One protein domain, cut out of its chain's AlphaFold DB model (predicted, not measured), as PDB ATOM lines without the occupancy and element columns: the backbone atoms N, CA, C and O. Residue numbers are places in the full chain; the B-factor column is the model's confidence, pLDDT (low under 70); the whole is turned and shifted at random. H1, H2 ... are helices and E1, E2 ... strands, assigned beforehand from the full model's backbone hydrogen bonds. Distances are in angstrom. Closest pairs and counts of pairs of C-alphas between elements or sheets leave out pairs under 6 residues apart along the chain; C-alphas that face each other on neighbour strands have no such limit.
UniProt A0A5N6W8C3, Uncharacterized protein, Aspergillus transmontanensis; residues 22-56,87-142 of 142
ATOM      1  N   LEU A  22      -3.595 -40.150 -10.473       85.69
ATOM      2  CA  LEU A  22      -3.414 -38.707 -10.382       85.69
ATOM      3  C   LEU A  22      -2.744 -38.197 -11.660       85.69
ATOM      4  O   LEU A  22      -1.788 -38.798 -12.139       85.69
ATOM      5  N   LEU A  23      -3.239 -37.091 -12.203       86.38
ATOM      6  CA  LEU A  23      -2.766 -36.467 -13.438       86.38
ATOM      7  C   LEU A  23      -2.340 -35.028 -13.162       86.38
ATOM      8  O   LEU A  23      -3.031 -34.329 -12.421       86.38
ATOM      9  N   CYS A  24      -1.286 -34.565 -13.828       83.31
ATOM     10  CA  CYS A  24      -0.931 -33.140 -13.851       83.31
ATOM     11  C   CYS A  24      -1.602 -32.407 -15.022       83.31
ATOM     12  O   CYS A  24      -1.995 -31.246 -14.926       83.31
ATOM     13  N   ASN A  25      -1.805 -33.116 -16.138       79.50
ATOM     14  CA  ASN A  25      -2.328 -32.537 -17.367       79.50
ATOM     15  C   ASN A  25      -3.509 -33.350 -17.921       79.50
ATOM     16  O   ASN A  25      -3.360 -34.495 -18.357       79.50
ATOM     17  N   ILE A  26      -4.694 -32.735 -17.951       75.75
ATOM     18  CA  ILE A  26      -5.900 -33.356 -18.510       75.75
ATOM     19  C   ILE A  26      -5.779 -33.510 -20.033       75.75
ATOM     20  O   ILE A  26      -6.257 -34.510 -20.566       75.75
ATOM     21  N   ASP A  27      -5.114 -32.594 -20.739       69.94
ATOM     22  CA  ASP A  27      -4.917 -32.615 -22.198       69.94
ATOM     23  C   ASP A  27      -3.942 -33.706 -22.660       69.94
ATOM     24  O   ASP A  27      -4.091 -34.236 -23.765       69.94
ATOM     25  N   CYS A  28      -3.033 -34.136 -21.780       71.88
ATOM     26  CA  CYS A  28      -2.034 -35.176 -22.042       71.88
ATOM     27  C   CYS A  28      -1.868 -36.133 -20.835       71.88
ATOM     28  O   CYS A  28      -0.801 -36.177 -20.230       71.88
ATOM     29  N   PRO A  29      -2.876 -36.960 -20.486       72.44
ATOM     30  CA  PRO A  29      -2.889 -37.773 -19.263       72.44
ATOM     31  C   PRO A  29      -1.867 -38.909 -19.287       72.44
ATOM     32  O   PRO A  29      -1.588 -39.520 -18.269       72.44
ATOM     33  N   HIS A  30      -1.329 -39.213 -20.466       73.25
ATOM     34  CA  HIS A  30      -0.297 -40.220 -20.663       73.25
ATOM     35  C   HIS A  30       1.118 -39.665 -20.439       73.25
ATOM     36  O   HIS A  30       2.061 -40.447 -20.402       73.25
ATOM     37  N   GLN A  31       1.277 -38.338 -20.367       73.19
ATOM     38  CA  GLN A  31       2.583 -37.682 -20.308       73.19
ATOM     39  C   GLN A  31       3.131 -37.629 -18.884       73.19
ATOM     40  O   GLN A  31       4.292 -37.966 -18.679       73.19
ATOM     41  N   ASP A  32       2.301 -37.221 -17.924       74.12
ATOM     42  CA  ASP A  32       2.692 -37.150 -16.520       74.12
ATOM     43  C   ASP A  32       1.520 -37.554 -15.621       74.12
ATOM     44  O   ASP A  32       0.509 -36.848 -15.500       74.12
ATOM     45  N   TYR A  33       1.638 -38.757 -15.061       81.12
ATOM     46  CA  TYR A  33       0.661 -39.337 -14.159       81.12
ATOM     47  C   TYR A  33       1.349 -40.105 -13.037       81.12
ATOM     48  O   TYR A  33       2.416 -40.697 -13.210       81.12
ATOM     49  N   HIS A  34       0.687 -40.145 -11.889       83.81
ATOM     50  CA  HIS A  34       1.071 -40.981 -10.769       83.81
ATOM     51  C   HIS A  34      -0.030 -41.994 -10.485       83.81
ATOM     52  O   HIS A  34      -1.195 -41.640 -10.307       83.81
ATOM     53  N   ASP A  35       0.347 -43.268 -10.469       83.31
ATOM     54  CA  ASP A  35      -0.542 -44.388 -10.173       83.31
ATOM     55  C   ASP A  35      -0.280 -44.833  -8.726       83.31
ATOM     56  O   ASP A  35       0.777 -45.417  -8.464       83.31
ATOM     57  N   PRO A  36      -1.170 -44.517  -7.764       78.81
ATOM     58  CA  PRO A  36      -0.999 -44.948  -6.385       78.81
ATOM     59  C   PRO A  36      -1.043 -46.477  -6.340       78.81
ATOM     60  O   PRO A  36      -2.087 -47.082  -6.584       78.81
ATOM     61  N   ALA A  37       0.077 -47.117  -6.001       71.31
ATOM     62  CA  ALA A  37       0.155 -48.567  -5.829       71.31
ATOM     63  C   ALA A  37      -0.501 -48.982  -4.499       71.31
ATOM     64  O   ALA A  37       0.152 -49.458  -3.568       71.31
ATOM     65  N   LEU A  38      -1.801 -48.725  -4.356       64.62
ATOM     66  CA  LEU A  38      -2.597 -49.222  -3.241       64.62
ATOM     67  C   LEU A  38      -2.654 -50.756  -3.322       64.62
ATOM     68  O   LEU A  38      -2.744 -51.333  -4.401       64.62
ATOM     69  N   GLN A  39      -2.575 -51.425  -2.166       58.72
ATOM     70  CA  GLN A  39      -2.601 -52.897  -2.084       58.72
ATOM     71  C   GLN A  39      -3.903 -53.503  -2.632       58.72
ATOM     72  O   GLN A  39      -3.939 -54.685  -2.968       58.72
ATOM     73  N   SER A  40      -4.952 -52.688  -2.722       60.00
ATOM     74  CA  SER A  40      -6.243 -53.033  -3.300       60.00
ATOM     75  C   SER A  40      -6.448 -52.216  -4.567       60.00
ATOM     76  O   SER A  40      -6.291 -50.993  -4.539       60.00
ATOM     77  N   GLU A  41      -6.826 -52.878  -5.662       64.69
ATOM     78  CA  GLU A  41      -7.287 -52.178  -6.863       64.69
ATOM     79  C   GLU A  41      -8.491 -51.282  -6.523       64.69
ATOM     80  O   GLU A  41      -9.295 -51.633  -5.647       64.69
ATOM     81  N   PRO A  42      -8.628 -50.119  -7.186       66.69
ATOM     82  CA  PRO A  42      -9.770 -49.248  -6.961       66.69
ATOM     83  C   PRO A  42     -11.063 -50.004  -7.245       66.69
ATOM     84  O   PRO A  42     -11.202 -50.649  -8.283       66.69
ATOM     85  N   SER A  43     -12.026 -49.907  -6.328       68.62
ATOM     86  CA  SER A  43     -13.377 -50.407  -6.578       68.62
ATOM     87  C   SER A  43     -13.969 -49.578  -7.718       68.62
ATOM     88  O   SER A  43     -14.147 -48.365  -7.596       68.62
ATOM     89  N   VAL A  44     -14.196 -50.214  -8.867       70.81
ATOM     90  CA  VAL A  44     -14.753 -49.563 -10.054       70.81
ATOM     91  C   VAL A  44     -16.199 -49.996 -10.225       70.81
ATOM     92  O   VAL A  44     -16.493 -51.177 -10.409       70.81
ATOM     93  N   ILE A  45     -17.113 -49.028 -10.227       69.44
ATOM     94  CA  ILE A  45     -18.494 -49.248 -10.647       69.44
ATOM     95  C   ILE A  45     -18.521 -49.190 -12.174       69.44
ATOM     96  O   ILE A  45     -18.417 -48.116 -12.775       69.44
ATOM     97  N   GLU A  46     -18.664 -50.352 -12.805       69.31
ATOM     98  CA  GLU A  46     -18.909 -50.467 -14.242       69.31
ATOM     99  C   GLU A  46     -20.417 -50.387 -14.513       69.31
ATOM    100  O   GLU A  46     -21.203 -51.217 -14.055       69.31
ATOM    101  N   LYS A  47     -20.830 -49.392 -15.300       58.94
ATOM    102  CA  LYS A  47     -22.179 -49.302 -15.852       58.94
ATOM    103  C   LYS A  47     -22.114 -49.528 -17.354       58.94
ATOM    104  O   LYS A  47     -21.626 -48.686 -18.108       58.94
ATOM    105  N   VAL A  48     -22.633 -50.670 -17.787       54.66
ATOM    106  CA  VAL A  48     -22.727 -51.028 -19.200       54.66
ATOM    107  C   VAL A  48     -24.071 -50.554 -19.745       54.66
ATOM    108  O   VAL A  48     -25.117 -50.950 -19.234       54.66
ATOM    109  N   GLN A  49     -24.053 -49.734 -20.794       52.28
ATOM    110  CA  GLN A  49     -25.246 -49.388 -21.557       52.28
ATOM    111  C   GLN A  49     -25.140 -50.029 -22.945       52.28
ATOM    112  O   GLN A  49     -24.290 -49.666 -23.761       52.28
ATOM    113  N   ILE A  50     -25.972 -51.046 -23.176       44.94
ATOM    114  CA  ILE A  50     -26.040 -51.806 -24.430       44.94
ATOM    115  C   ILE A  50     -27.187 -51.223 -25.260       44.94
ATOM    116  O   ILE A  50     -28.280 -51.060 -24.726       44.94
ATOM    117  N   GLN A  51     -26.923 -50.927 -26.539       41.25
ATOM    118  CA  GLN A  51     -27.859 -50.355 -27.520       41.25
ATOM    119  C   GLN A  51     -28.416 -48.969 -27.154       41.25
ATOM    120  O   GLN A  51     -29.448 -48.826 -26.504       41.25
ATOM    121  N   TYR A  52     -27.760 -47.922 -27.657       40.84
ATOM    122  CA  TYR A  52     -28.352 -46.588 -27.706       40.84
ATOM    123  C   TYR A  52     -29.108 -46.419 -29.032       40.84
ATOM    124  O   TYR A  52     -28.547 -45.953 -30.021       40.84
ATOM    125  N   PHE A  53     -30.379 -46.825 -29.071       38.41
ATOM    126  CA  PHE A  53     -31.310 -46.346 -30.095       38.41
ATOM    127  C   PHE A  53     -31.925 -45.044 -29.583       38.41
ATOM    128  O   PHE A  53     -32.615 -45.025 -28.565       38.41
ATOM    129  N   GLY A  54     -31.622 -43.938 -30.262       36.84
ATOM    130  CA  GLY A  54     -32.161 -42.623 -29.937       36.84
ATOM    131  C   GLY A  54     -33.666 -42.573 -30.176       36.84
ATOM    132  O   GLY A  54     -34.101 -42.245 -31.270       36.84
ATOM    133  N   SER A  55     -34.450 -42.919 -29.160       36.97
ATOM    134  CA  SER A  55     -35.833 -42.492 -28.946       36.97
ATOM    135  C   SER A  55     -36.362 -43.245 -27.732       36.97
ATOM    136  O   SER A  55     -36.957 -44.298 -27.904       36.97
ATOM    137  N   GLU A  56     -36.172 -42.728 -26.518       28.84
ATOM    138  CA  GLU A  56     -37.143 -42.954 -25.444       28.84
ATOM    139  C   GLU A  56     -36.948 -41.979 -24.278       28.84
ATOM    140  O   GLU A  56     -35.863 -41.480 -23.982       28.84
ATOM    141  N   SER A  87     -22.549 -46.116 -36.213       50.34
ATOM    142  CA  SER A  87     -23.307 -46.986 -35.309       50.34
ATOM    143  C   SER A  87     -22.445 -47.368 -34.100       50.34
ATOM    144  O   SER A  87     -21.360 -47.926 -34.228       50.34
ATOM    145  N   ILE A  88     -22.906 -47.015 -32.898       54.31
ATOM    146  CA  ILE A  88     -22.220 -47.308 -31.631       54.31
ATOM    147  C   ILE A  88     -22.892 -48.526 -30.990       54.31
ATOM    148  O   ILE A  88     -24.070 -48.459 -30.638       54.31
ATOM    149  N   SER A  89     -22.165 -49.637 -30.828       56.56
ATOM    150  CA  SER A  89     -22.740 -50.879 -30.286       56.56
ATOM    151  C   SER A  89     -22.910 -50.831 -28.760       56.56
ATOM    152  O   SER A  89     -23.925 -51.295 -28.224       56.56
ATOM    153  N   GLN A  90     -21.933 -50.256 -28.050       57.66
ATOM    154  CA  GLN A  90     -21.859 -50.325 -26.596       57.66
ATOM    155  C   GLN A  90     -21.105 -49.125 -26.017       57.66
ATOM    156  O   GLN A  90     -19.996 -48.799 -26.436       57.66
ATOM    157  N   VAL A  91     -21.685 -48.498 -24.994       64.62
ATOM    158  CA  VAL A  91     -20.994 -47.500 -24.170       64.62
ATOM    159  C   VAL A  91     -20.824 -48.083 -22.776       64.62
ATOM    160  O   VAL A  91     -21.798 -48.464 -22.124       64.62
ATOM    161  N   LYS A  92     -19.582 -48.160 -22.305       66.25
ATOM    162  CA  LYS A  92     -19.278 -48.529 -20.923       66.25
ATOM    163  C   LYS A  92     -18.816 -47.305 -20.166       66.25
ATOM    164  O   LYS A  92     -17.924 -46.588 -20.614       66.25
ATOM    165  N   THR A  93     -19.426 -47.086 -19.013       67.88
ATOM    166  CA  THR A  93     -19.006 -46.046 -18.084       67.88
ATOM    167  C   THR A  93     -18.342 -46.692 -16.891       67.88
ATOM    168  O   THR A  93     -18.892 -47.626 -16.313       67.88
ATOM    169  N   TYR A  94     -17.195 -46.159 -16.506       73.62
ATOM    170  CA  TYR A  94     -16.463 -46.597 -15.337       73.62
ATOM    171  C   TYR A  94     -16.393 -45.445 -14.344       73.62
ATOM    172  O   TYR A  94     -16.011 -44.336 -14.718       73.62
ATOM    173  N   TYR A  95     -16.748 -45.709 -13.092       73.62
ATOM    174  CA  TYR A  95     -16.638 -44.752 -11.995       73.62
ATOM    175  C   TYR A  95     -15.788 -45.323 -10.873       73.62
ATOM    176  O   TYR A  95     -15.913 -46.493 -10.529       73.62
ATOM    177  N   LEU A  96     -14.966 -44.470 -10.276       78.69
ATOM    178  CA  LEU A  96     -14.285 -44.748  -9.027       78.69
ATOM    179  C   LEU A  96     -15.313 -44.740  -7.897       78.69
ATOM    180  O   LEU A  96     -15.885 -43.693  -7.573       78.69
ATOM    181  N   ASP A  97     -15.538 -45.901  -7.300       79.12
ATOM    182  CA  ASP A  97     -16.344 -46.014  -6.098       79.12
ATOM    183  C   ASP A  97     -15.630 -45.337  -4.927       79.12
ATOM    184  O   ASP A  97     -14.415 -45.448  -4.765       79.12
ATOM    185  N   ASN A  98     -16.398 -44.613  -4.117       80.31
ATOM    186  CA  ASN A  98     -15.906 -43.917  -2.930       80.31
ATOM    187  C   ASN A  98     -14.619 -43.085  -3.164       80.31
ATOM    188  O   ASN A  98     -13.651 -43.160  -2.404       80.31
ATOM    189  N   SER A  99     -14.613 -42.278  -4.232       80.38
ATOM    190  CA  SER A  99     -13.445 -41.493  -4.675       80.38
ATOM    191  C   SER A  99     -12.783 -40.621  -3.597       80.38
ATOM    192  O   SER A  99     -11.569 -40.425  -3.634       80.38
ATOM    193  N   GLU A 100     -13.544 -40.117  -2.621       80.75
ATOM    194  CA  GLU A 100     -12.987 -39.340  -1.509       80.75
ATOM    195  C   GLU A 100     -12.137 -40.212  -0.579       80.75
ATOM    196  O   GLU A 100     -11.023 -39.826  -0.222       80.75
ATOM    197  N   GLN A 101     -12.641 -41.391  -0.208       81.94
ATOM    198  CA  GLN A 101     -11.895 -42.332   0.620       81.94
ATOM    199  C   GLN A 101     -10.657 -42.836  -0.122       81.94
ATOM    200  O   GLN A 101      -9.567 -42.822   0.443       81.94
ATOM    201  N   TRP A 102     -10.803 -43.165  -1.411       85.06
ATOM    202  CA  TRP A 102      -9.681 -43.551  -2.265       85.06
ATOM    203  C   TRP A 102      -8.564 -42.503  -2.257       85.06
ATOM    204  O   TRP A 102      -7.398 -42.827  -2.049       85.06
ATOM    205  N   PHE A 103      -8.920 -41.227  -2.435       85.06
ATOM    206  CA  PHE A 103      -7.951 -40.138  -2.396       85.06
ATOM    207  C   PHE A 103      -7.270 -40.020  -1.029       85.06
ATOM    208  O   PHE A 103      -6.053 -39.861  -0.959       85.06
ATOM    209  N   ARG A 104      -8.034 -40.119   0.067       86.25
ATOM    210  CA  ARG A 104      -7.475 -40.072   1.427       86.25
ATOM    211  C   ARG A 104      -6.461 -41.186   1.648       86.25
ATOM    212  O   ARG A 104      -5.388 -40.907   2.173       86.25
ATOM    213  N   ASP A 105      -6.779 -42.399   1.215       86.00
ATOM    214  CA  ASP A 105      -5.903 -43.559   1.361       86.00
ATOM    215  C   ASP A 105      -4.656 -43.434   0.473       86.00
ATOM    216  O   ASP A 105      -3.544 -43.712   0.923       86.00
ATOM    217  N   ALA A 106      -4.804 -42.917  -0.751       85.94
ATOM    218  CA  ALA A 106      -3.682 -42.643  -1.645       85.94
ATOM    219  C   ALA A 106      -2.693 -41.633  -1.034       85.94
ATOM    220  O   ALA A 106      -1.492 -41.886  -1.007       85.94
ATOM    221  N   VAL A 107      -3.176 -40.523  -0.467       87.56
ATOM    222  CA  VAL A 107      -2.324 -39.465   0.122       87.56
ATOM    223  C   VAL A 107      -1.624 -39.907   1.420       87.56
ATOM    224  O   VAL A 107      -0.640 -39.291   1.858       87.56
ATOM    225  N   GLN A 108      -2.077 -40.993   2.058       87.75
ATOM    226  CA  GLN A 108      -1.341 -41.575   3.185       87.75
ATOM    227  C   GLN A 108      -0.007 -42.192   2.754       87.75
ATOM    228  O   GLN A 108       0.927 -42.211   3.561       87.75
ATOM    229  N   GLN A 109       0.126 -42.614   1.493       87.12
ATOM    230  CA  GLN A 109       1.386 -43.121   0.963       87.12
ATOM    231  C   GLN A 109       2.423 -41.998   0.855       87.12
ATOM    232  O   GLN A 109       2.158 -40.914   0.335       87.12
ATOM    233  N   GLU A 110       3.632 -42.266   1.345       88.00
ATOM    234  CA  GLU A 110       4.722 -41.287   1.329       88.00
ATOM    235  C   GLU A 110       5.139 -40.916  -0.103       88.00
ATOM    236  O   GLU A 110       5.376 -39.745  -0.384       88.00
ATOM    237  N   GLU A 111       5.157 -41.893  -1.013       88.31
ATOM    238  CA  GLU A 111       5.471 -41.687  -2.433       88.31
ATOM    239  C   GLU A 111       4.484 -40.726  -3.108       88.31
ATOM    240  O   GLU A 111       4.900 -39.759  -3.750       88.31
ATOM    241  N   VAL A 112       3.179 -40.933  -2.890       88.69
ATOM    242  CA  VAL A 112       2.122 -40.061  -3.422       88.69
ATOM    243  C   VAL A 112       2.283 -38.647  -2.870       88.69
ATOM    244  O   VAL A 112       2.220 -37.684  -3.626       88.69
ATOM    245  N   ARG A 113       2.554 -38.504  -1.567       89.31
ATOM    246  CA  ARG A 113       2.746 -37.193  -0.936       89.31
ATOM    247  C   ARG A 113       3.941 -36.440  -1.515       89.31
ATOM    248  O   ARG A 113       3.780 -35.293  -1.909       89.31
ATOM    249  N   LYS A 114       5.098 -37.097  -1.635       90.44
ATOM    250  CA  LYS A 114       6.301 -36.505  -2.244       90.44
ATOM    251  C   LYS A 114       6.069 -36.111  -3.696       90.44
ATOM    252  O   LYS A 114       6.588 -35.097  -4.156       90.44
ATOM    253  N   TRP A 115       5.316 -36.924  -4.437       90.12
ATOM    254  CA  TRP A 115       4.949 -36.586  -5.804       90.12
ATOM    255  C   TRP A 115       4.045 -35.351  -5.843       90.12
ATOM    256  O   TRP A 115       4.339 -34.427  -6.591       90.12
ATOM    257  N   MET A 116       3.016 -35.286  -4.994       88.69
ATOM    258  CA  MET A 116       2.124 -34.125  -4.923       88.69
ATOM    259  C   MET A 116       2.858 -32.851  -4.501       88.69
ATOM    260  O   MET A 116       2.617 -31.806  -5.091       88.69
ATOM    261  N   GLU A 117       3.754 -32.926  -3.514       90.88
ATOM    262  CA  GLU A 117       4.590 -31.797  -3.082       90.88
ATOM    263  C   GLU A 117       5.404 -31.236  -4.254       90.88
ATOM    264  O   GLU A 117       5.349 -30.038  -4.505       90.88
ATOM    265  N   ARG A 118       6.049 -32.104  -5.048       90.75
ATOM    266  CA  ARG A 118       6.792 -31.691  -6.249       90.75
ATOM    267  C   ARG A 118       5.909 -30.960  -7.263       90.75
ATOM    268  O   ARG A 118       6.282 -29.894  -7.731       90.75
ATOM    269  N   VAL A 119       4.743 -31.523  -7.582       88.31
ATOM    270  CA  VAL A 119       3.814 -30.943  -8.571       88.31
ATOM    271  C   VAL A 119       3.268 -29.594  -8.087       88.31
ATOM    272  O   VAL A 119       3.114 -28.658  -8.869       88.31
ATOM    273  N   ILE A 120       3.019 -29.466  -6.780       89.12
ATOM    274  CA  ILE A 120       2.596 -28.206  -6.155       89.12
ATOM    275  C   ILE A 120       3.724 -27.168  -6.195       89.12
ATOM    276  O   ILE A 120       3.459 -26.011  -6.521       89.12
ATOM    277  N   ASP A 121       4.963 -27.567  -5.902       91.12
ATOM    278  CA  ASP A 121       6.141 -26.691  -5.961       91.12
ATOM    279  C   ASP A 121       6.413 -26.189  -7.392       91.12
ATOM    280  O   ASP A 121       6.857 -25.056  -7.584       91.12
ATOM    281  N   GLU A 122       6.092 -27.001  -8.402       89.00
ATOM    282  CA  GLU A 122       6.142 -26.646  -9.827       89.00
ATOM    283  C   GLU A 122       4.981 -25.724 -10.261       89.00
ATOM    284  O   GLU A 122       5.017 -25.140 -11.346       89.00
ATOM    285  N   GLY A 123       3.978 -25.520  -9.399       86.88
ATOM    286  CA  GLY A 123       2.816 -24.667  -9.659       86.88
ATOM    287  C   GLY A 123       1.749 -25.320 -10.541       86.88
ATOM    288  O   GLY A 123       0.884 -24.621 -11.077       86.88
ATOM    289  N   GLU A 124       1.796 -26.641 -10.702       86.88
ATOM    290  CA  GLU A 124       0.856 -27.397 -11.522       86.88
ATOM    291  C   GLU A 124      -0.393 -27.834 -10.738       86.88
ATOM    292  O   GLU A 124      -0.448 -27.839  -9.507       86.88
ATOM    293  N   SER A 125      -1.458 -28.172 -11.472       84.62
ATOM    294  CA  SER A 125      -2.717 -28.643 -10.890       84.62
ATOM    295  C   SER A 125      -2.773 -30.164 -10.878       84.62
ATOM    296  O   SER A 125      -2.486 -30.808 -11.879       84.62
ATOM    297  N   ILE A 126      -3.217 -30.738  -9.761       86.62
ATOM    298  CA  ILE A 126      -3.367 -32.188  -9.609       86.62
ATOM    299  C   ILE A 126      -4.835 -32.568  -9.801       86.62
ATOM    300  O   ILE A 126      -5.729 -32.022  -9.148       86.62
ATOM    301  N   TYR A 127      -5.081 -33.550 -10.659       86.06
ATOM    302  CA  TYR A 127      -6.406 -34.075 -10.967       86.06
ATOM    303  C   TYR A 127      -6.492 -35.555 -10.615       86.06
ATOM    304  O   TYR A 127      -5.557 -36.306 -10.854       86.06
ATOM    305  N   LEU A 128      -7.636 -35.995 -10.091       85.62
ATOM    306  CA  LEU A 128      -7.918 -37.408  -9.832       85.62
ATOM    307  C   LEU A 128      -8.875 -37.950 -10.893       85.62
ATOM    308  O   LEU A 128      -9.947 -37.379 -11.123       85.62
ATOM    309  N   VAL A 129      -8.533 -39.088 -11.492       83.56
ATOM    310  CA  VAL A 129      -9.431 -39.780 -12.420       83.56
ATOM    311  C   VAL A 129     -10.507 -40.528 -11.639       83.56
ATOM    312  O   VAL A 129     -10.300 -41.640 -11.154       83.56
ATOM    313  N   VAL A 130     -11.686 -39.914 -11.556       80.38
ATOM    314  CA  VAL A 130     -12.870 -40.487 -10.893       80.38
ATOM    315  C   VAL A 130     -13.768 -41.287 -11.833       80.38
ATOM    316  O   VAL A 130     -14.700 -41.942 -11.381       80.38
ATOM    317  N   GLY A 131     -13.525 -41.237 -13.139       75.00
ATOM    318  CA  GLY A 131     -14.289 -42.015 -14.099       75.00
ATOM    319  C   GLY A 131     -13.957 -41.674 -15.540       75.00
ATOM    320  O   GLY A 131     -13.422 -40.605 -15.836       75.00
ATOM    321  N   TYR A 132     -14.277 -42.600 -16.436       73.62
ATOM    322  CA  TYR A 132     -14.160 -42.405 -17.875       73.62
ATOM    323  C   TYR A 132     -15.203 -43.237 -18.627       73.62
ATOM    324  O   TYR A 132     -15.750 -44.217 -18.118       73.62
ATOM    325  N   TYR A 133     -15.474 -42.824 -19.862       71.19
ATOM    326  CA  TYR A 133     -16.395 -43.494 -20.770       71.19
ATOM    327  C   TYR A 133     -15.590 -44.156 -21.877       71.19
ATOM    328  O   TYR A 133     -14.680 -43.546 -22.437       71.19
ATOM    329  N   THR A 134     -15.946 -45.387 -22.215       67.62
ATOM    330  CA  THR A 134     -15.420 -46.071 -23.396       67.62
ATOM    331  C   THR A 134     -16.564 -46.380 -24.338       67.62
ATOM    332  O   THR A 134     -17.642 -46.807 -23.920       67.62
ATOM    333  N   VAL A 135     -16.321 -46.134 -25.618       66.88
ATOM    334  CA  VAL A 135     -17.213 -46.526 -26.700       66.88
ATOM    335  C   VAL A 135     -16.584 -47.746 -27.358       66.88
ATOM    336  O   VAL A 135     -15.440 -47.680 -27.806       66.88
ATOM    337  N   LEU A 136     -17.307 -48.861 -27.366       64.50
ATOM    338  CA  LEU A 136     -16.887 -50.117 -27.978       64.50
ATOM    339  C   LEU A 136     -17.685 -50.346 -29.268       64.50
ATOM    340  O   LEU A 136     -18.844 -49.945 -29.376       64.50
ATOM    341  N   ASP A 137     -17.006 -50.928 -30.258       58.66
ATOM    342  CA  ASP A 137     -17.467 -51.176 -31.630       58.66
ATOM    343  C   ASP A 137     -18.246 -50.017 -32.269       58.66
ATOM    344  O   ASP A 137     -19.355 -50.190 -32.780       58.66
ATOM    345  N   ALA A 138     -17.651 -48.822 -32.279       56.00
ATOM    346  CA  ALA A 138     -18.111 -47.764 -33.169       56.00
ATOM    347  C   ALA A 138     -17.829 -48.192 -34.617       56.00
ATOM    348  O   ALA A 138     -16.680 -48.192 -35.066       56.00
ATOM    349  N   ARG A 139     -18.867 -48.605 -35.342       53.00
ATOM    350  CA  ARG A 139     -18.773 -48.896 -36.769       53.00
ATOM    351  C   ARG A 139     -19.103 -47.635 -37.531       53.00
ATOM    352  O   ARG A 139     -20.149 -47.025 -37.343       53.00
ATOM    353  N   ILE A 140     -18.177 -47.256 -38.390       49.94
ATOM    354  CA  ILE A 140     -18.404 -46.219 -39.371       49.94
ATOM    355  C   ILE A 140     -18.937 -46.923 -40.616       49.94
ATOM    356  O   ILE A 140     -18.186 -47.600 -41.316       49.94
ATOM    357  N   GLU A 141     -20.237 -46.820 -40.844       44.91
ATOM    358  CA  GLU A 141     -20.891 -47.274 -42.064       44.91
ATOM    359  C   GLU A 141     -20.974 -46.088 -43.033       44.91
ATOM    360  O   GLU A 141     -21.332 -44.971 -42.651       44.91
ATOM    361  N   MET A 142     -20.543 -46.322 -44.271       35.72
ATOM    362  CA  MET A 142     -20.470 -45.331 -45.348       35.72
ATOM    363  C   MET A 142     -21.624 -45.540 -46.323       35.72
ATOM    364  O   MET A 142     -21.939 -46.725 -46.588       35.72
TER     365      MET A 142
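What this domain is: This is residues 22 to 56 and 87 to 142 of the 142 residues of an uncharacterized protein of Aspergillus transmontanensis (UniProt A0A5N6W8C3). A narrow, long ribbon of three antiparallel strands, bare on both faces, makes one end of this elongated model, and a small head with two helices set nearly at a right angle makes the other. In the head, H1 follows the end of E2 and H2 turns off from H1 as a corner, with the unnamed stretches 22 to 43 and 122 to 130 completing that end. The printed part has 91 residues with three named strands and two named helices, in the order E1 E2 H1 H2 E3 along the chain; the sheet's order is E1 - E2 - E3, and the class is mixed, helices and strands. The whole is loose, with a radius of gyration of the C-alphas of 17.1 A and spans of 50 by 27 by 22 A.

How they stand to each other: E2, residues 87 to 96, is the inner strand of the sheet. Its neighbour E1, residues 44 to 50, is an edge strand, antiparallel to it at 163 degrees between directions; N 47 and O 93 are within hydrogen-bond range at 2.8 A, and N 95 and O 45 at 2.9 A. The other edge strand, E3, residues 131 to 141, is antiparallel to E2 at 172 degrees; N 92 and O 134 are 2.9 A apart and N 136 and O 90 2.8 A, both within hydrogen-bond range. C-alphas 88 and 138, which face each other, are 4.4 A apart. The sheet is twisted, with C-alphas up to 4.0 A off its best plane. H1, residues 99 to 108, follows E2 through a tight link and is not on the sheet. H2, residues 110 to 121, is not on the sheet either. H1 and H2 are close but not clearly touching; their closest C-alphas, those of Val 107 and Arg 113, are 5.7 A apart, and their lines are about perpendicular at 82 degrees. H1 and E3 are apart, and so are H2 and E2. In H1 and H2 every O i to N i+4 pair is within hydrogen-bond range.

Where its parts are: E3 is the longest strand, 29.2 A from first to last C-alpha, ending with C-alpha 141 at (-20.891, -47.274, -42.064). E2 measures 27.9 A and E1 18.4 A, with C-alpha 44 at (-14.753, -49.563, -10.054). H1 measures 14.4 A and H2 16.4 A, with C-alpha 110 at (4.722, -41.287, 1.329).

The domain as a whole: The two C-alphas farthest apart, those of Glu 110 and Met 142, are 53.2 A apart. Residues 57 to 86 are not printed, and C-alphas 56 and 87 are 17.5 A apart across this cut, in the link from E1 to E2. Of the links that are printed whole, E2 to H1 and H1 to H2 are tight and H2 to E3, with 9 residues, is short. The mean pLDDT of the printed part is 72.2; 35 residues are under 70, among them 45 to 56, 87 to 93 and 134 to 142.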